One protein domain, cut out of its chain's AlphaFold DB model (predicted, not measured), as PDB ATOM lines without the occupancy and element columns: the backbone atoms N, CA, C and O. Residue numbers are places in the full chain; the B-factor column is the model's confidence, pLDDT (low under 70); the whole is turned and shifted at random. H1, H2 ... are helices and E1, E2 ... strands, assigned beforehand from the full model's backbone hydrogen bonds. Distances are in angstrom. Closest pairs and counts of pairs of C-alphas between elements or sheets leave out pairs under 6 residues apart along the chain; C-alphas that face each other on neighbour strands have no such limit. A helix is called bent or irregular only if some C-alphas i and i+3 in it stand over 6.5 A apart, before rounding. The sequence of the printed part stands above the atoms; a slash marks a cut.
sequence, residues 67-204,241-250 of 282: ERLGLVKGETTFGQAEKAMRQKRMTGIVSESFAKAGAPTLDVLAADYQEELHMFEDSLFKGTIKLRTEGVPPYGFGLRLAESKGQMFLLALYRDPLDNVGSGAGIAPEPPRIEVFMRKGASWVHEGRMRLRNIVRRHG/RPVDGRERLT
ATOM      1  N   GLU A  67      28.562  20.633  44.110       90.25
ATOM      2  CA  GLU A  67      28.192  21.434  45.286       90.25
ATOM      3  C   GLU A  67      28.857  20.919  46.573       90.25
ATOM      4  O   GLU A  67      29.458  21.686  47.322       90.25
ATOM      5  N   ARG A  68      28.828  19.600  46.812       88.88
ATOM      6  CA  ARG A  68      29.426  18.978  48.010       88.88
ATOM      7  C   ARG A  68      30.957  18.993  47.981       88.88
ATOM      8  O   ARG A  68      31.593  18.886  49.036       88.88
ATOM      9  N   LEU A  69      31.536  19.115  46.787       91.81
ATOM     10  CA  LEU A  69      32.958  19.386  46.571       91.81
ATOM     11  C   LEU A  69      33.308  20.878  46.711       91.81
ATOM     12  O   LEU A  69      34.490  21.205  46.773       91.81
ATOM     13  N   GLY A  70      32.314  21.770  46.794       94.38
ATOM     14  CA  GLY A  70      32.513  23.218  46.860       94.38
ATOM     15  C   GLY A  70      33.006  23.826  45.545       94.38
ATOM     16  O   GLY A  70      33.729  24.818  45.575       94.38
ATOM     17  N   LEU A  71      32.674  23.220  44.399       96.56
ATOM     18  CA  LEU A  71      33.096  23.719  43.091       96.56
ATOM     19  C   LEU A  71      32.196  24.876  42.649       96.56
ATOM     20  O   LEU A  71      31.001  24.700  42.410       96.56
ATOM     21  N   VAL A  72      32.795  26.049  42.482       97.50
ATOM     22  CA  VAL A  72      32.133  27.276  42.040       97.50
ATOM     23  C   VAL A  72      32.584  27.612  40.624       97.50
ATOM     24  O   VAL A  72      33.778  27.668  40.310       97.50
ATOM     25  N   LYS A  73      31.608  27.790  39.729       96.94
ATOM     26  CA  LYS A  73      31.848  28.018  38.301       96.94
ATOM     27  C   LYS A  73      32.616  29.320  38.084       96.94
ATOM     28  O   LYS A  73      32.186  30.370  38.538       96.94
ATOM     29  N   GLY A  74      33.712  29.248  37.331       96.81
ATOM     30  CA  GLY A  74      34.584  30.388  37.035       96.81
ATOM     31  C   GLY A  74      35.559  30.759  38.154       96.81
ATOM     32  O   GLY A  74      36.404  31.616  37.926       96.81
ATOM     33  N   GLU A  75      35.484  30.107  39.316       97.44
ATOM     34  CA  GLU A  75      36.313  30.431  40.484       97.44
ATOM     35  C   GLU A  75      37.204  29.262  40.895       97.44
ATOM     36  O   GLU A  75      38.408  29.424  41.093       97.44
ATOM     37  N   THR A  76      36.631  28.061  41.017       98.00
ATOM     38  CA  THR A  76      37.391  26.899  41.469       98.00
ATOM     39  C   THR A  76      38.336  26.420  40.381       98.00
ATOM     40  O   THR A  76      37.921  26.104  39.264       98.00
ATOM     41  N   THR A  77      39.615  26.325  40.727       98.19
ATOM     42  CA  THR A  77      40.647  25.837  39.815       98.19
ATOM     43  C   THR A  77      40.692  24.311  39.757       98.19
ATOM     44  O   THR A  77      40.291  23.621  40.698       98.19
ATOM     45  N   PHE A  78      41.259  23.776  38.678       96.94
ATOM     46  CA  PHE A  78      41.493  22.349  38.483       96.94
ATOM     47  C   PHE A  78      42.238  21.709  39.668       96.94
ATOM     48  O   PHE A  78      41.767  20.741  40.265       96.94
ATOM     49  N   GLY A  79      43.357  22.311  40.087       97.00
ATOM     50  CA  GLY A  79      44.150  21.811  41.213       97.00
ATOM     51  C   GLY A  79      43.425  21.892  42.562       97.00
ATOM     52  O   GLY A  79      43.595  21.016  43.411       97.00
ATOM     53  N   GLN A  80      42.580  22.909  42.774       98.00
ATOM     54  CA  GLN A  80      41.737  22.990  43.973       98.00
ATOM     55  C   GLN A  80      40.677  21.886  43.991       98.00
ATOM     56  O   GLN A  80      40.480  21.268  45.036       98.00
ATOM     57  N   ALA A  81      40.034  21.614  42.855       97.38
ATOM     58  CA  ALA A  81      39.043  20.550  42.741       97.38
ATOM     59  C   ALA A  81      39.665  19.170  42.994       97.38
ATOM     60  O   ALA A  81      39.139  18.392  43.790       97.38
ATOM     61  N   GLU A  82      40.829  18.888  42.403       96.88
ATOM     62  CA  GLU A  82      41.557  17.641  42.647       96.88
ATOM     63  C   GLU A  82      41.941  17.493  44.127       96.88
ATOM     64  O   GLU A  82      41.732  16.439  44.738       96.88
ATOM     65  N   LYS A  83      42.440  18.568  44.748       96.50
ATOM     66  CA  LYS A  83      42.731  18.590  46.185       96.50
ATOM     67  C   LYS A  83      41.475  18.326  47.020       96.50
ATOM     68  O   LYS A  83      41.553  17.550  47.972       96.50
ATOM     69  N   ALA A  84      40.340  18.927  46.670       95.44
ATOM     70  CA  ALA A  84      39.071  18.716  47.361       95.44
ATOM     71  C   ALA A  84      38.621  17.249  47.269       95.44
ATOM     72  O   ALA A  84      38.292  16.651  48.295       95.44
ATOM     73  N   MET A  85      38.706  16.627  46.086       94.69
ATOM     74  CA  MET A  85      38.414  15.198  45.916       94.69
ATOM     75  C   MET A  85      39.301  14.314  46.804       94.69
ATOM     76  O   MET A  85      38.814  13.415  47.496       94.69
ATOM     77  N   ARG A  86      40.607  14.609  46.859       93.50
ATOM     78  CA  ARG A  86      41.562  13.891  47.724       93.50
ATOM     79  C   ARG A  86      41.247  14.077  49.210       93.50
ATOM     80  O   ARG A  86      41.291  13.113  49.969       93.50
ATOM     81  N   GLN A  87      40.886  15.288  49.633       92.81
ATOM     82  CA  GLN A  87      40.480  15.574  51.016       92.81
ATOM     83  C   GLN A  87      39.197  14.836  51.414       92.81
ATOM     84  O   GLN A  87      39.058  14.420  52.564       92.81
ATOM     85  N   LYS A  88      38.290  14.610  50.458       90.19
ATOM     86  CA  LYS A  88      37.100  13.763  50.620       90.19
ATOM     87  C   LYS A  88      37.396  12.263  50.504       90.19
ATOM     88  O   LYS A  88      36.465  11.468  50.562       90.19
ATOM     89  N   ARG A  89      38.673  11.871  50.400       89.62
ATOM     90  CA  ARG A  89      39.145  10.476  50.319       89.62
ATOM     91  C   ARG A  89      38.582   9.707  49.120       89.62
ATOM     92  O   ARG A  89      38.426   8.492  49.189       89.62
ATOM     93  N   MET A  90      38.295  10.405  48.024       90.56
ATOM     94  CA  MET A  90      37.863   9.770  46.781       90.56
ATOM     95  C   MET A  90      39.017   8.952  46.190       90.56
ATOM     96  O   MET A  90      40.178   9.367  46.236       90.56
ATOM     97  N   THR A  91      38.702   7.775  45.656       89.38
ATOM     98  CA  THR A  91      39.675   6.842  45.071       89.38
ATOM     99  C   THR A  91      39.632   6.890  43.549       89.38
ATOM    100  O   THR A  91      38.666   7.380  42.973       89.38
ATOM    101  N   GLY A  92      40.683   6.392  42.889       88.62
ATOM    102  CA  GLY A  92      40.714   6.302  41.423       88.62
ATOM    103  C   GLY A  92      40.503   7.644  40.723       88.62
ATOM    104  O   GLY A  92      39.814   7.707  39.713       88.62
ATOM    105  N   ILE A  93      41.045   8.729  41.291       94.06
ATOM    106  CA  ILE A  93      40.967  10.058  40.682       94.06
ATOM    107  C   ILE A  93      41.787  10.038  39.390       94.06
ATOM    108  O   ILE A  93      42.993   9.788  39.427       94.06
ATOM    109  N   VAL A  94      41.130  10.310  38.266       94.81
ATOM    110  CA  VAL A  94      41.735  10.385  36.936       94.81
ATOM    111  C   VAL A  94      41.564  11.797  36.405       94.81
ATOM    112  O   VAL A  94      40.471  12.364  36.439       94.81
ATOM    113  N   SER A  95      42.659  12.344  35.895       95.81
ATOM    114  CA  SER A  95      42.723  13.644  35.249       95.81
ATOM    115  C   SER A  95      43.175  13.510  33.804       95.81
ATOM    116  O   SER A  95      43.956  12.623  33.460       95.81
ATOM    117  N   GLU A  96      42.694  14.413  32.960       96.44
ATOM    118  CA  GLU A  96      43.156  14.565  31.586       96.44
ATOM    119  C   GLU A  96      43.128  16.045  31.210       96.44
ATOM    120  O   GLU A  96      42.168  16.748  31.526       96.44
ATOM    121  N   SER A  97      44.174  16.484  30.512       95.94
ATOM    122  CA  SER A  97      44.359  17.864  30.069       95.94
ATOM    123  C   SER A  97      44.737  17.890  28.595       95.94
ATOM    124  O   SER A  97      45.589  17.120  28.147       95.94
ATOM    125  N   PHE A  98      44.145  18.812  27.846       95.31
ATOM    126  CA  PHE A  98      44.451  19.045  26.443       95.31
ATOM    127  C   PHE A  98      44.625  20.536  26.181       95.31
ATOM    128  O   PHE A  98      43.723  21.334  26.432       95.31
ATOM    129  N   ALA A  99      45.780  20.900  25.629       93.12
ATOM    130  CA  ALA A  99      46.100  22.263  25.236       93.12
ATOM    131  C   ALA A  99      46.484  22.292  23.755       93.12
ATOM    132  O   ALA A  99      47.314  21.506  23.297       93.12
ATOM    133  N   LYS A 100      45.896  23.233  23.016       88.94
ATOM    134  CA  LYS A 100      46.230  23.527  21.620       88.94
ATOM    135  C   LYS A 100      46.644  24.988  21.529       88.94
ATOM    136  O   LYS A 100      46.015  25.843  22.143       88.94
ATOM    137  N   ALA A 101      47.703  25.280  20.777       88.31
ATOM    138  CA  ALA A 101      48.195  26.647  20.632       88.31
ATOM    139  C   ALA A 101      47.075  27.589  20.152       88.31
ATOM    140  O   ALA A 101      46.389  27.293  19.175       88.31
ATOM    141  N   GLY A 102      46.890  28.710  20.855       87.12
ATOM    142  CA  GLY A 102      45.850  29.697  20.546       87.12
ATOM    143  C   GLY A 102      44.420  29.291  20.928       87.12
ATOM    144  O   GLY A 102      43.489  30.018  20.597       87.12
ATOM    145  N   ALA A 103      44.230  28.163  21.617       90.31
ATOM    146  CA  ALA A 103      42.947  27.718  22.155       90.31
ATOM    147  C   ALA A 103      43.029  27.603  23.686       90.31
ATOM    148  O   ALA A 103      44.128  27.415  24.218       90.31
ATOM    149  N   PRO A 104      41.896  27.692  24.404       92.00
ATOM    150  CA  PRO A 104      41.913  27.505  25.843       92.00
ATOM    151  C   PRO A 104      42.285  26.062  26.198       92.00
ATOM    152  O   PRO A 104      41.962  25.119  25.463       92.00
ATOM    153  N   THR A 105      42.952  25.887  27.337       95.94
ATOM    154  CA  THR A 105      43.265  24.552  27.866       95.94
ATOM    155  C   THR A 105      41.986  23.908  28.368       95.94
ATOM    156  O   THR A 105      41.185  24.565  29.022       95.94
ATOM    157  N   LEU A 106      41.774  22.632  28.065       97.06
ATOM    158  CA  LEU A 106      40.624  21.873  28.537       97.06
ATOM    159  C   LEU A 106      41.094  20.798  29.491       97.06
ATOM    160  O   LEU A 106      41.939  19.988  29.120       97.06
ATOM    161  N   ASP A 107      40.495  20.763  30.674       97.44
ATOM    162  CA  ASP A 107      40.793  19.748  31.672       97.44
ATOM    163  C   ASP A 107      39.514  19.030  32.097       97.44
ATOM    164  O   ASP A 107      38.418  19.602  32.129       97.44
ATOM    165  N   VAL A 108      39.655  17.756  32.436       97.81
ATOM    166  CA  VAL A 108      38.577  16.933  32.975       97.81
ATOM    167  C   VAL A 108      39.071  16.145  34.176       97.81
ATOM    168  O   VAL A 108      40.196  15.644  34.196       97.81
ATOM    169  N   LEU A 109      38.206  16.039  35.179       97.56
ATOM    170  CA  LEU A 109      38.452  15.283  36.396       97.56
ATOM    171  C   LEU A 109      37.307  14.299  36.636       97.56
ATOM    172  O   LEU A 109      36.134  14.668  36.554       97.56
ATOM    173  N   ALA A 110      37.655  13.060  36.960       95.81
ATOM    174  CA  ALA A 110      36.726  12.025  37.396       95.81
ATOM    175  C   ALA A 110      37.317  11.267  38.582       95.81
ATOM    176  O   ALA A 110      38.521  11.322  38.828       95.81
ATOM    177  N   ALA A 111      36.478  10.530  39.299       93.75
ATOM    178  CA  ALA A 111      36.915   9.649  40.369       93.75
ATOM    179  C   ALA A 111      36.021   8.413  40.428       93.75
ATOM    180  O   ALA A 111      34.861   8.462  40.014       93.75
ATOM    181  N   ASP A 112      36.546   7.320  40.975       90.88
ATOM    182  CA  ASP A 112      35.763   6.107  41.160       90.88
ATOM    183  C   ASP A 112      34.518   6.381  42.012       90.88
ATOM    184  O   ASP A 112      34.507   7.162  42.971       90.88
ATOM    185  N   TYR A 113      33.456   5.685  41.636       88.38
ATOM    186  CA  TYR A 113      32.119   5.721  42.201       88.38
ATOM    187  C   TYR A 113      31.396   7.065  42.061       88.38
ATOM    188  O   TYR A 113      30.403   7.300  42.745       88.38
ATOM    189  N   GLN A 114      31.867   7.937  41.163       91.06
ATOM    190  CA  GLN A 114      31.225   9.216  40.864       91.06
ATOM    191  C   GLN A 114      30.589   9.211  39.485       91.06
ATOM    192  O   GLN A 114      31.253   8.984  38.479       91.06
ATOM    193  N   GLU A 115      29.304   9.542  39.420       91.44
ATOM    194  CA  GLU A 115      28.587   9.669  38.149       91.44
ATOM    195  C   GLU A 115      28.873  10.991  37.420       91.44
ATOM    196  O   GLU A 115      28.306  11.233  36.358       91.44
ATOM    197  N   GLU A 116      29.720  11.863  37.966       93.31
ATOM    198  CA  GLU A 116      30.010  13.182  37.408       93.31
ATOM    199  C   GLU A 116      31.446  13.275  36.887       93.31
ATOM    200  O   GLU A 116      32.403  12.887  37.554       93.31
ATOM    201  N   LEU A 117      31.589  13.840  35.687       96.38
ATOM    202  CA  LEU A 117      32.853  14.359  35.175       96.38
ATOM    203  C   LEU A 117      32.865  15.870  35.386       96.38
ATOM    204  O   LEU A 117      31.920  16.552  34.981       96.38
ATOM    205  N   HIS A 118      33.925  16.407  35.978       97.31
ATOM    206  CA  HIS A 118      34.063  17.842  36.215       97.31
ATOM    207  C   HIS A 118      34.931  18.458  35.125       97.31
ATOM    208  O   HIS A 118      36.061  18.024  34.910       97.31
ATOM    209  N   MET A 119      34.390  19.462  34.439       97.44
ATOM    210  CA  MET A 119      35.003  20.083  33.270       97.44
ATOM    211  C   MET A 119      35.592  21.442  33.628       97.44
ATOM    212  O   MET A 119      34.940  22.257  34.292       97.44
ATOM    213  N   PHE A 120      36.787  21.707  33.118       97.38
ATOM    214  CA  PHE A 120      37.511  22.952  33.316       97.38
ATOM    215  C   PHE A 120      37.984  23.492  31.971       97.38
ATOM    216  O   PHE A 120      38.246  22.743  31.029       97.38
ATOM    217  N   GLU A 121      38.070  24.810  31.891       96.81
ATOM    218  CA  GLU A 121      38.649  25.512  30.755       96.81
ATOM    219  C   GLU A 121      39.530  26.637  31.286       96.81
ATOM    220  O   GLU A 121      39.114  27.366  32.191       96.81
ATOM    221  N   ASP A 122      40.755  26.711  30.768       96.50
ATOM    222  CA  ASP A 122      41.865  27.487  31.330       96.50
ATOM    223  C   ASP A 122      42.013  27.236  32.835       96.50
ATOM    224  O   ASP A 122      42.148  28.146  33.651       96.50
ATOM    225  N   SER A 123      41.912  25.952  33.200       96.50
ATOM    226  CA  SER A 123      41.945  25.450  34.571       96.50
ATOM    227  C   SER A 123      40.847  25.975  35.500       96.50
ATOM    228  O   SER A 123      40.918  25.703  36.693       96.50
ATOM    229  N   LEU A 124      39.814  26.662  35.004       97.94
ATOM    230  CA  LEU A 124      38.675  27.129  35.802       97.94
ATOM    231  C   LEU A 124      37.443  26.255  35.586       97.94
ATOM    232  O   LEU A 124      37.084  25.935  34.452       97.94
ATOM    233  N   PHE A 125      36.758  25.905  36.674       97.75
ATOM    234  CA  PHE A 125      35.585  25.037  36.645       97.75
ATOM    235  C   PHE A 125      34.465  25.642  35.791       97.75
ATOM    236  O   PHE A 125      34.050  26.786  35.999       97.75
ATOM    237  N   LYS A 126      33.944  24.872  34.831       96.56
ATOM    238  CA  LYS A 126      32.864  25.308  33.928       96.56
ATOM    239  C   LYS A 126      31.540  24.598  34.181       96.56
ATOM    240  O   LYS A 126      30.488  25.192  33.930       96.56
ATOM    241  N   GLY A 127      31.581  23.364  34.671       95.81
ATOM    242  CA  GLY A 127      30.390  22.573  34.962       95.81
ATOM    243  C   GLY A 127      30.678  21.079  35.003       95.81
ATOM    244  O   GLY A 127      31.831  20.652  34.946       95.81
ATOM    245  N   THR A 128      29.615  20.287  35.088       96.25
ATOM    246  CA  THR A 128      29.697  18.827  35.150       96.25
ATOM    247  C   THR A 128      28.953  18.157  34.007       96.25
ATOM    248  O   THR A 128      27.993  18.694  33.454       96.25
ATOM    249  N   ILE A 129      29.410  16.960  33.654       95.12
ATOM    250  CA  ILE A 129      28.701  16.030  32.779       95.12
ATOM    251  C   ILE A 129      28.274  14.851  33.643       95.12
ATOM    252  O   ILE A 129      29.124  14.194  34.241       95.12
ATOM    253  N   LYS A 130      26.972  14.554  33.675       92.06
ATOM    254  CA  LYS A 130      26.472  13.340  34.319       92.06
ATOM    255  C   LYS A 130      26.574  12.147  33.366       92.06
ATOM    256  O   LYS A 130      26.058  12.179  32.246       92.06
ATOM    257  N   LEU A 131      27.234  11.091  33.819       90.38
ATOM    258  CA  LEU A 131      27.371   9.816  33.130       90.38
ATOM    259  C   LEU A 131      26.048   9.045  33.159       90.38
ATOM    260  O   LEU A 131      25.264   9.138  34.101       90.38
ATOM    261  N   ARG A 132      25.788   8.254  32.115       85.69
ATOM    262  CA  ARG A 132      24.536   7.495  31.967       85.69
ATOM    263  C   ARG A 132      24.610   6.118  32.610       85.69
ATOM    264  O   ARG A 132      24.277   5.133  31.968       85.69
ATOM    265  N   THR A 133      25.057   6.023  33.848       78.81
ATOM    266  CA  THR A 133      25.392   4.746  34.499       78.81
ATOM    267  C   THR A 133      24.202   3.874  34.907       78.81
ATOM    268  O   THR A 133      24.388   2.839  35.528       78.81
ATOM    269  N   GLU A 134      22.972   4.284  34.580       77.75
ATOM    270  CA  GLU A 134      21.747   3.533  34.896       77.75
ATOM    271  C   GLU A 134      21.576   3.276  36.411       77.75
ATOM    272  O   GLU A 134      20.925   2.322  36.827       77.75
ATOM    273  N   GLY A 135      22.125   4.179  37.234       72.50
ATOM    274  CA  GLY A 135      22.054   4.132  38.696       72.50
ATOM    275  C   GLY A 135      23.185   3.344  39.352       72.50
ATOM    276  O   GLY A 135      23.124   3.099  40.557       72.50
ATOM    277  N   VAL A 136      24.200   2.937  38.583       77.81
ATOM    278  CA  VAL A 136      25.347   2.211  39.118       77.81
ATOM    279  C   VAL A 136      26.592   3.103  39.235       77.81
ATOM    280  O   VAL A 136      27.010   3.700  38.248       77.81
ATOM    281  N   PRO A 137      27.263   3.180  40.397       79.81
ATOM    282  CA  PRO A 137      28.453   4.019  40.543       79.81
ATOM    283  C   PRO A 137      29.632   3.551  39.660       79.81
ATOM    284  O   PRO A 137      30.161   2.473  39.893       79.81
ATOM    285  N   PRO A 138      30.118   4.330  38.685       87.06
ATOM    286  CA  PRO A 138      31.158   3.890  37.744       87.06
ATOM    287  C   PRO A 138      32.531   3.796  38.423       87.06
ATOM    288  O   PRO A 138      32.813   4.570  39.323       87.06
ATOM    289  N   TYR A 139      33.430   2.910  37.996       87.69
ATOM    290  CA  TYR A 139      34.798   2.813  38.542       87.69
ATOM    291  C   TYR A 139      35.813   2.403  37.468       87.69
ATOM    292  O   TYR A 139      35.439   1.966  36.382       87.69
ATOM    293  N   GLY A 140      37.110   2.496  37.755       87.25
ATOM    294  CA  GLY A 140      38.167   2.125  36.814       87.25
ATOM    295  C   GLY A 140      38.159   3.019  35.577       87.25
ATOM    296  O   GLY A 140      38.100   2.518  34.451       87.25
ATOM    297  N   PHE A 141      38.153   4.331  35.808       92.25
ATOM    298  CA  PHE A 141      38.073   5.344  34.766       92.25
ATOM    299  C   PHE A 141      39.286   5.363  33.828       92.25
ATOM    300  O   PHE A 141      40.421   5.152  34.239       92.25
ATOM    301  N   GLY A 142      39.027   5.700  32.567       95.00
ATOM    302  CA  GLY A 142      40.004   6.165  31.590       95.00
ATOM    303  C   GLY A 142      39.420   7.351  30.833       95.00
ATOM    304  O   GLY A 142      38.308   7.262  30.309       95.00
ATOM    305  N   LEU A 143      40.156   8.459  30.780       97.06
ATOM    306  CA  LEU A 143      39.724   9.695  30.129       97.06
ATOM    307  C   LEU A 143      40.658  10.040  28.972       97.06
ATOM    308  O   LEU A 143      41.860   9.775  29.029       97.06
ATOM    309  N   ARG A 144      40.104  10.635  27.916       97.62
ATOM    310  CA  ARG A 144      40.891  11.238  26.840       97.62
ATOM    311  C   ARG A 144      40.140  12.394  26.209       97.62
ATOM    312  O   ARG A 144      38.997  12.222  25.789       97.62
ATOM    313  N   LEU A 145      40.812  13.531  26.089       97.62
ATOM    314  CA  LEU A 145      40.408  14.613  25.204       97.62
ATOM    315  C   LEU A 145      41.125  14.416  23.865       97.62
ATOM    316  O   LEU A 145      42.334  14.190  23.827       97.62
ATOM    317  N   ALA A 146      40.373  14.436  22.770       96.38
ATOM    318  CA  ALA A 146      40.898  14.196  21.432       96.38
ATOM    319  C   ALA A 146      40.225  15.095  20.392       96.38
ATOM    320  O   ALA A 146      39.102  15.554  20.590       96.38
ATOM    321  N   GLU A 147      40.902  15.320  19.274       95.62
ATOM    322  CA  GLU A 147      40.403  16.079  18.131       95.62
ATOM    323  C   GLU A 147      40.044  15.134  16.973       95.62
ATOM    324  O   GLU A 147      40.698  14.117  16.767       95.62
ATOM    325  N   SER A 148      39.000  15.457  16.212       94.50
ATOM    326  CA  SER A 148      38.741  14.898  14.876       94.50
ATOM    327  C   SER A 148      38.076  15.964  14.019       94.50
ATOM    328  O   SER A 148      37.099  16.583  14.445       94.50
ATOM    329  N   LYS A 149      38.613  16.210  12.819       91.69
ATOM    330  CA  LYS A 149      38.101  17.197  11.851       91.69
ATOM    331  C   LYS A 149      37.854  18.588  12.463       91.69
ATOM    332  O   LYS A 149      36.852  19.236  12.163       91.69
ATOM    333  N   GLY A 150      38.739  19.043  13.354       89.75
ATOM    334  CA  GLY A 150      38.606  20.337  14.037       89.75
ATOM    335  C   GLY A 150      37.622  20.362  15.213       89.75
ATOM    336  O   GLY A 150      37.440  21.413  15.824       89.75
ATOM    337  N   GLN A 151      36.972  19.240  15.532       92.50
ATOM    338  CA  GLN A 151      36.038  19.109  16.651       92.50
ATOM    339  C   GLN A 151      36.694  18.405  17.834       92.50
ATOM    340  O   GLN A 151      37.446  17.448  17.657       92.50
ATOM    341  N   MET A 152      36.363  18.853  19.045       95.69
ATOM    342  CA  MET A 152      36.861  18.255  20.283       95.69
ATOM    343  C   MET A 152      35.900  17.196  20.816       95.69
ATOM    344  O   MET A 152      34.692  17.423  20.920       95.69
ATOM    345  N   PHE A 153      36.467  16.071  21.229       97.00
ATOM    346  CA  PHE A 153      35.778  14.933  21.810       97.00
ATOM    347  C   PHE A 153      36.362  14.596  23.179       97.00
ATOM    348  O   PHE A 153      37.572  14.642  23.386       97.00
ATOM    349  N   LEU A 154      35.488  14.215  24.101       97.94
ATOM    350  CA  LEU A 154      35.827  13.590  25.367       97.94
ATOM    351  C   LEU A 154      35.392  12.132  25.296       97.94
ATOM    352  O   LEU A 154      34.224  11.825  25.046       97.94
ATOM    353  N   LEU A 155      36.343  11.244  25.544       98.00
ATOM    354  CA  LEU A 155      36.113   9.821  25.696       98.00
ATOM    355  C   LEU A 155      36.194   9.483  27.175       98.00
ATOM    356  O   LEU A 155      37.229   9.698  27.805       98.00
ATOM    357  N   ALA A 156      35.102   8.951  27.711       96.94
ATOM    358  CA  ALA A 156      35.032   8.491  29.085       96.94
ATOM    359  C   ALA A 156      34.772   6.988  29.093       96.94
ATOM    360  O   ALA A 156      33.682   6.520  28.767       96.94
ATOM    361  N   LEU A 157      35.803   6.231  29.441       95.31
ATOM    362  CA  LEU A 157      35.721   4.804  29.687       95.31
ATOM    363  C   LEU A 157      35.598   4.581  31.186       95.31
ATOM    364  O   LEU A 157      36.364   5.137  31.963       95.31
ATOM    365  N   TYR A 158      34.655   3.746  31.579       90.69
ATOM    366  CA  TYR A 158      34.529   3.266  32.945       90.69
ATOM    367  C   TYR A 158      34.013   1.833  32.928       90.69
ATOM    368  O   TYR A 158      33.505   1.318  31.925       90.69
ATOM    369  N   ARG A 159      34.180   1.184  34.068       82.75
ATOM    370  CA  ARG A 159      33.610  -0.110  34.400       82.75
ATOM    371  C   ARG A 159      32.376   0.137  35.248       82.75
ATOM    372  O   ARG A 159      32.381   1.007  36.117       82.75
ATOM    373  N   ASP A 160      31.334  -0.632  35.011       72.88
ATOM    374  CA  ASP A 160      30.148  -0.608  35.852       72.88
ATOM    375  C   ASP A 160      30.335  -1.696  36.940       72.88
ATOM    376  O   ASP A 160      30.745  -2.819  36.636       72.88
ATOM    377  N   PRO A 161      30.201  -1.403  38.245       59.16
ATOM    378  CA  PRO A 161      30.483  -2.367  39.309       59.16
ATOM    379  C   PRO A 161      29.455  -3.501  39.362       59.16
ATOM    380  O   PRO A 161      29.772  -4.558  39.915       59.16
ATOM    381  N   LEU A 162      28.285  -3.361  38.722       56.00
ATOM    382  CA  LEU A 162      27.364  -4.480  38.526       56.00
ATOM    383  C   LEU A 162      27.826  -5.450  37.424       56.00
ATOM    384  O   LEU A 162      27.285  -6.556  37.343       56.00
ATOM    385  N   ASP A 163      28.916  -5.151  36.700       57.34
ATOM    386  CA  ASP A 163      29.577  -6.066  35.752       57.34
ATOM    387  C   ASP A 163      30.081  -7.380  36.400       57.34
ATOM    388  O   ASP A 163      30.578  -8.273  35.709       57.34
ATOM    389  N   ASN A 164      29.983  -7.549  37.724       50.91
ATOM    390  CA  ASN A 164      30.234  -8.834  38.391       50.91
ATOM    391  C   ASN A 164      29.071  -9.333  39.271       50.91
ATOM    392  O   ASN A 164      29.138 -10.462  39.750       50.91
ATOM    393  N   VAL A 165      28.007  -8.551  39.489       44.03
ATOM    394  CA  VAL A 165      26.934  -8.898  40.453       44.03
ATOM    395  C   VAL A 165      25.811  -9.729  39.806       44.03
ATOM    396  O   VAL A 165      24.973 -10.321  40.480       44.03
ATOM    397  N   GLY A 166      25.835  -9.874  38.484       44.28
ATOM    398  CA  GLY A 166      24.829 -10.606  37.718       44.28
ATOM    399  C   GLY A 166      25.010 -12.128  37.587       44.28
ATOM    400  O   GLY A 166      24.114 -12.809  37.086       44.28
ATOM    401  N   SER A 167      26.121 -12.713  38.053       47.72
ATOM    402  CA  SER A 167      26.388 -14.153  37.866       47.72
ATOM    403  C   SER A 167      25.486 -15.088  38.686       47.72
ATOM    404  O   SER A 167      25.504 -16.292  38.447       47.72
ATOM    405  N   GLY A 168      24.693 -14.556  39.625       47.09
ATOM    406  CA  GLY A 168      23.737 -15.323  40.437       47.09
ATOM    407  C   GLY A 168      22.252 -15.079  40.126       47.09
ATOM    408  O   GLY A 168      21.418 -15.835  40.613       47.09
ATOM    409  N   ALA A 169      21.905 -14.061  39.326       50.19
ATOM    410  CA  ALA A 169      20.516 -13.604  39.141       50.19
ATOM    411  C   ALA A 169      20.043 -13.560  37.672       50.19
ATOM    412  O   ALA A 169      19.004 -12.982  37.371       50.19
ATOM    413  N   GLY A 170      20.800 -14.141  36.733       48.81
ATOM    414  CA  GLY A 170      20.418 -14.175  35.313       48.81
ATOM    415  C   GLY A 170      20.554 -12.839  34.569       48.81
ATOM    416  O   GLY A 170      20.235 -12.770  33.384       48.81
ATOM    417  N   ILE A 171      21.068 -11.790  35.218       52.25
ATOM    418  CA  ILE A 171      21.407 -10.520  34.569       52.25
ATOM    419  C   ILE A 171      22.843 -10.649  34.065       52.25
ATOM    420  O   ILE A 171      23.781 -10.715  34.850       52.25
ATOM    421  N   ALA A 172      23.042 -10.743  32.753       53.66
ATOM    422  CA  ALA A 172      24.395 -10.780  32.212       53.66
ATOM    423  C   ALA A 172      25.102  -9.449  32.526       53.66
ATOM    424  O   ALA A 172      24.517  -8.400  32.247       53.66
ATOM    425  N   PRO A 173      26.339  -9.466  33.049       62.16
ATOM    426  CA  PRO A 173      27.074  -8.233  33.293       62.16
ATOM    427  C   PRO A 173      27.184  -7.405  32.010       62.16
ATOM    428  O   PRO A 173      27.429  -7.963  30.922       62.16
ATOM    429  N   GLU A 174      26.967  -6.089  32.108       65.62
ATOM    430  CA  GLU A 174      27.273  -5.223  30.977       65.62
ATOM    431  C   GLU A 174      28.808  -5.230  30.795       65.62
ATOM    432  O   GLU A 174      29.575  -5.532  31.700       65.62
ATOM    433  N   PRO A 175      29.334  -5.150  29.574       74.06
ATOM    434  CA  PRO A 175      30.762  -4.947  29.392       74.06
ATOM    435  C   PRO A 175      31.102  -3.463  29.567       74.06
ATOM    436  O   PRO A 175      30.298  -2.622  29.152       74.06
ATOM    437  N   PRO A 176      32.338  -3.140  29.999       86.50
ATOM    438  CA  PRO A 176      32.866  -1.784  29.960       86.50
ATOM    439  C   PRO A 176      32.582  -1.088  28.627       86.50
ATOM    440  O   PRO A 176      32.621  -1.705  27.547       86.50
ATOM    441  N   ARG A 177      32.301   0.210  28.701       89.19
ATOM    442  CA  ARG A 177      31.903   1.023  27.552       89.19
ATOM    443  C   ARG A 177      32.615   2.363  27.555       89.19
ATOM    444  O   ARG A 177      32.958   2.890  28.606       89.19
ATOM    445  N   ILE A 178      32.806   2.898  26.358       94.62
ATOM    446  CA  ILE A 178      33.296   4.256  26.144       94.62
ATOM    447  C   ILE A 178      32.083   5.126  25.836       94.62
ATOM    448  O   ILE A 178      31.402   4.878  24.840       94.62
ATOM    449  N   GLU A 179      31.815   6.118  26.676       95.31
ATOM    450  CA  GLU A 179      30.916   7.228  26.361       95.31
ATOM    451  C   GLU A 179      31.682   8.281  25.557       95.31
ATOM    452  O   GLU A 179      32.836   8.593  25.866       95.31
ATOM    453  N   VAL A 180      31.040   8.823  24.524       96.81
ATOM    454  CA  VAL A 180      31.620   9.819  23.621       96.81
ATOM    455  C   VAL A 180      30.824  11.108  23.738       96.81
ATOM    456  O   VAL A 180      29.622  11.132  23.457       96.81
ATOM    457  N   PHE A 181      31.500  12.185  24.118       97.19
ATOM    458  CA  PHE A 181      30.926  13.523  24.182       97.19
ATOM    459  C   PHE A 181      31.634  14.430  23.185       97.19
ATOM    460  O   PHE A 181      32.859  14.469  23.160       97.19
ATOM    461  N   MET A 182      30.883  15.179  22.387       95.88
ATOM    462  CA  MET A 182      31.427  16.199  21.494       95.88
ATOM    463  C   MET A 182      31.203  17.579  22.083       95.88
ATOM    464  O   MET A 182      30.131  17.897  22.607       95.88
ATOM    465  N   ARG A 183      32.221  18.420  21.967       94.44
ATOM    466  CA  ARG A 183      32.135  19.806  22.387       94.44
ATOM    467  C   ARG A 183      31.305  20.613  21.386       94.44
ATOM    468  O   ARG A 183      31.599  20.630  20.198       94.44
ATOM    469  N   LYS A 184      30.288  21.324  21.875       92.38
ATOM    470  CA  LYS A 184      29.488  22.296  21.112       92.38
ATOM    471  C   LYS A 184      29.511  23.629  21.853       92.38
ATOM    472  O   LYS A 184      28.809  23.815  22.851       92.38
ATOM    473  N   GLY A 185      30.372  24.541  21.400       88.38
ATOM    474  CA  GLY A 185      30.646  25.800  22.097       88.38
ATOM    475  C   GLY A 185      31.217  25.554  23.499       88.38
ATOM    476  O   GLY A 185      32.218  24.855  23.661       88.38
ATOM    477  N   ALA A 186      30.560  26.099  24.524       85.81
ATOM    478  CA  ALA A 186      30.927  25.906  25.932       85.81
ATOM    479  C   ALA A 186      30.308  24.649  26.582       85.81
ATOM    480  O   ALA A 186      30.422  24.465  27.791       85.81
ATOM    481  N   SER A 187      29.622  23.804  25.807       89.50
ATOM    482  CA  SER A 187      28.898  22.630  26.308       89.50
ATOM    483  C   SER A 187      29.449  21.321  25.744       89.50
ATOM    484  O   SER A 187      30.103  21.308  24.699       89.50
ATOM    485  N   TRP A 188      29.151  20.216  26.425       94.62
ATOM    486  CA  TRP A 188      29.484  18.862  25.994       94.62
ATOM    487  C   TRP A 188      28.201  18.082  25.744       94.62
ATOM    488  O   TRP A 188      27.343  17.985  26.621       94.62
ATOM    489  N   VAL A 189      28.064  17.535  24.540       95.12
ATOM    490  CA  VAL A 189      26.874  16.804  24.107       95.12
ATOM    491  C   VAL A 189      27.225  15.341  23.915       95.12
ATOM    492  O   VAL A 189      28.211  15.012  23.267       95.12
ATOM    493  N   HIS A 190      26.413  14.458  24.491       94.81
ATOM    494  CA  HIS A 190      26.551  13.018  24.308       94.81
ATOM    495  C   HIS A 190      26.255  12.642  22.853       94.81
ATOM    496  O   HIS A 190      25.131  12.819  22.390       94.81
ATOM    497  N   GLU A 191      27.260  12.133  22.142       93.19
ATOM    498  CA  GLU A 191      27.137  11.729  20.734       93.19
ATOM    499  C   GLU A 191      26.919  10.220  20.589       93.19
ATOM    500  O   GLU A 191      26.280   9.756  19.642       93.19
ATOM    501  N   GLY A 192      27.414   9.419  21.536       91.94
ATOM    502  CA  GLY A 192      27.206   7.981  21.483       91.94
ATOM    503  C   GLY A 192      28.001   7.187  22.504       91.94
ATOM    504  O   GLY A 192      28.637   7.727  23.403       91.94
ATOM    505  N   ARG A 193      27.945   5.863  22.341       91.62
ATOM    506  CA  ARG A 193      28.670   4.901  23.173       91.62
ATOM    507  C   ARG A 193      29.219   3.747  22.342       91.62
ATOM    508  O   ARG A 193      28.550   3.287  21.417       91.62
ATOM    509  N   MET A 194      30.384   3.230  22.721       92.38
ATOM    510  CA  MET A 194      30.973   2.012  22.157       92.38
ATOM    511  C   MET A 194      31.154   0.960  23.255       92.38
ATOM    512  O   MET A 194      31.861   1.182  24.235       92.38
ATOM    513  N   ARG A 195      30.533  -0.212  23.088       88.88
ATOM    514  CA  ARG A 195      30.688  -1.350  24.009       88.88
ATOM    515  C   ARG A 195      31.969  -2.125  23.702       88.88
ATOM    516  O   ARG A 195      32.242  -2.423  22.542       88.88
ATOM    517  N   LEU A 196      32.691  -2.564  24.734       90.44
ATOM    518  CA  LEU A 196      33.969  -3.278  24.588       90.44
ATOM    519  C   LEU A 196      33.864  -4.801  24.781       90.44
ATOM    520  O   LEU A 196      34.880  -5.471  24.962       90.44
ATOM    521  N   ARG A 197      32.654  -5.380  24.710       87.88
ATOM    522  CA  ARG A 197      32.367  -6.798  25.041       87.88
ATOM    523  C   ARG A 197      33.387  -7.787  24.487       87.88
ATOM    524  O   ARG A 197      33.907  -8.627  25.215       87.88
ATOM    525  N   ASN A 198      33.647  -7.697  23.185       88.88
ATOM    526  CA  ASN A 198      34.486  -8.661  22.480       88.88
ATOM    527  C   ASN A 198      35.958  -8.534  22.874       88.88
ATOM    528  O   ASN A 198      36.633  -9.552  23.011       88.88
ATOM    529  N   ILE A 199      36.427  -7.303  23.098       90.56
ATOM    530  CA  ILE A 199      37.786  -7.026  23.567       90.56
ATOM    531  C   ILE A 199      37.959  -7.567  24.987       90.56
ATOM    532  O   ILE A 199      38.866  -8.355  25.243       90.56
ATOM    533  N   VAL A 200      37.049  -7.197  25.890       89.06
ATOM    534  CA  VAL A 200      37.110  -7.579  27.305       89.06
ATOM    535  C   VAL A 200      37.027  -9.094  27.471       89.06
ATOM    536  O   VAL A 200      37.780  -9.658  28.257       89.06
ATOM    537  N   ARG A 201      36.168  -9.774  26.700       87.38
ATOM    538  CA  ARG A 201      36.075 -11.241  26.711       87.38
ATOM    539  C   ARG A 201      37.369 -11.906  26.248       87.38
ATOM    540  O   ARG A 201      37.766 -12.899  26.842       87.38
ATOM    541  N   ARG A 202      38.013 -11.379  25.200       89.81
ATOM    542  CA  ARG A 202      39.273 -11.930  24.674       89.81
ATOM    543  C   ARG A 202      40.401 -11.833  25.699       89.81
ATOM    544  O   ARG A 202      41.187 -12.762  25.807       89.81
ATOM    545  N   HIS A 203      40.459 -10.725  26.430       89.31
ATOM    546  CA  HIS A 203      41.550 -10.438  27.359       89.31
ATOM    547  C   HIS A 203      41.235 -10.752  28.828       89.31
ATOM    548  O   HIS A 203      42.080 -10.568  29.696       89.31
ATOM    549  N   GLY A 204      40.019 -11.207  29.138       84.81
ATOM    550  CA  GLY A 204      39.627 -11.585  30.499       84.81
ATOM    551  C   GLY A 204      39.428 -10.410  31.467       84.81
ATOM    552  O   GLY A 204      39.470 -10.605  32.681       84.81
ATOM    553  N   ARG A 241      34.650   7.016  12.555       93.00
ATOM    554  CA  ARG A 241      34.373   6.516  11.206       93.00
ATOM    555  C   ARG A 241      32.878   6.573  10.903       93.00
ATOM    556  O   ARG A 241      32.067   6.339  11.804       93.00
ATOM    557  N   PRO A 242      32.495   6.794   9.634       89.94
ATOM    558  CA  PRO A 242      31.107   6.703   9.224       89.94
ATOM    559  C   PRO A 242      30.629   5.248   9.303       89.94
ATOM    560  O   PRO A 242      31.172   4.360   8.649       89.94
ATOM    561  N   VAL A 243      29.584   5.015  10.090       87.38
ATOM    562  CA  VAL A 243      28.865   3.743  10.205       87.38
ATOM    563  C   VAL A 243      27.384   4.052  10.026       87.38
ATOM    564  O   VAL A 243      26.828   4.872  10.755       87.38
ATOM    565  N   ASP A 244      26.752   3.438   9.025       88.62
ATOM    566  CA  ASP A 244      25.354   3.701   8.647       88.62
ATOM    567  C   ASP A 244      25.066   5.201   8.412       88.62
ATOM    568  O   ASP A 244      24.041   5.740   8.828       88.62
ATOM    569  N   GLY A 245      26.022   5.907   7.792       85.06
ATOM    570  CA  GLY A 245      25.918   7.339   7.492       85.06
ATOM    571  C   GLY A 245      26.104   8.276   8.693       85.06
ATOM    572  O   GLY A 245      25.876   9.476   8.557       85.06
ATOM    573  N   ARG A 246      26.516   7.768   9.863       85.50
ATOM    574  CA  ARG A 246      26.800   8.577  11.061       85.50
ATOM    575  C   ARG A 246      28.218   8.346  11.557       85.50
ATOM    576  O   ARG A 246      28.670   7.207  11.621       85.50
ATOM    577  N   GLU A 247      28.903   9.414  11.948       89.38
ATOM    578  CA  GLU A 247      30.225   9.312  12.570       89.38
ATOM    579  C   GLU A 247      30.113   8.609  13.929       89.38
ATOM    580  O   GLU A 247      29.338   9.013  14.800       89.38
ATOM    581  N   ARG A 248      30.866   7.522  14.104       93.44
ATOM    582  CA  ARG A 248      30.890   6.714  15.324       93.44
ATOM    583  C   ARG A 248      32.312   6.309  15.674       93.44
ATOM    584  O   ARG A 248      33.092   5.920  14.803       93.44
ATOM    585  N   LEU A 249      32.612   6.311  16.971       96.25
ATOM    586  CA  LEU A 249      33.855   5.740  17.476       96.25
ATOM    587  C   LEU A 249      33.880   4.239  17.173       96.25
ATOM    588  O   LEU A 249      32.984   3.499  17.585       96.25
ATOM    589  N   THR A 250      34.900   3.808  16.441       95.12
ATOM    590  CA  THR A 250      35.023   2.449  15.913       95.12
ATOM    591  C   THR A 250      36.449   1.943  16.082       95.12
ATOM    592  O   THR A 250      37.405   2.710  15.998       95.12
TER     593      THR A 250
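This is residues 67 to 204 and 241 to 250 of the 282 residues of an uncharacterized protein of Candidatus Micrarchaeota archaeon (UniProt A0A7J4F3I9). Two twisted four-stranded sheets, E5 to E8 and E1 to E4, stand partly face to face as a sandwich, closest where E1 meets E5. Helix H1 covers the other face of E1 to E4, the small hairpin E9 and E10 packs on E7 and E8, and H2 and H3 follow the ends of E6 and E8. The 148 printed residues run H1, E1 to E6, H2, E7, E8, H3, E9, E10; the sheets, ordered E5-E6-E7-E8, E1-E2-E3-E4 and E9-E10, are antiparallel and the class is mixed. The whole is compact, with a radius of gyration of the C-alphas of 16.3 A, and only just flat, spanning 48 by 42 by 23 A.

Find C-alpha 139 at (34.798, 2.813, 38.542); from there E5, residues 139 to 148, runs 26.9 A. E6, residues 151 to 159, measures 26.3 A, E7, residues 177 to 184, 22.4 A, and E8, residues 187 to 195, 24.2 A. Look next at E1, residues 94 to 98, E2, 106 to 110, E3, 116 to 121, and E4, 124 to 130, which spans 18.5 A. H1, residues 78 to 87, begins at C-alpha 78 (41.493, 22.349, 38.483) and is 14.3 A long. H2 is residues 161 to 168, H3 197 to 203, E9 241 to 243 and E10 246 to 250, ending at C-alpha 250 (35.023, 2.449, 15.913).

In the strongly twisted sheet E5 to E8, look for N 142 and O 157 at 2.8 A, N 154 and O 181 at 2.8 A, and N 178 and O 194 at 2.9 A. E1 to E4 form a meander, each strand the antiparallel neighbour of the one before; N 96 and O 108 are 3.0 A apart, N 109 and O 118 2.9 A, and N 119 and O 127 2.9 A. Between the sandwich's sheets, the closest C-alphas of E1 and E5 are Phe 98 and Leu 145, 6.1 A. H1 is on one face of E1 to E4, two layers, at a height over the sheet of 9.1 A and along the strands; its closest C-alphas to E4 are Phe 78 and Leu 124, 6.2 A. In the hairpin E9 and E10, N 243 and O 246 are 2.8 A apart; C-alphas Met 194 of E8 and Leu 249 of E10 come closest, 6.6 A. Each O i to N i+4 pair is within hydrogen-bond range in H1 and H3; irregular H2, with C-alphas 165 and 168 7.2 A apart, has 0 of 4, and 1 of 5 O i to N i+3 pairs.

The farthest C-alphas, Gly 102 and Gly 168, are 54.0 A apart. Residues 205 to 240 are not printed, with 27.0 A between C-alphas 204 and 241; of the links printed whole, none is long. The mean pLDDT of the printed part is 88.5, but residues 161 to 174 are under 70.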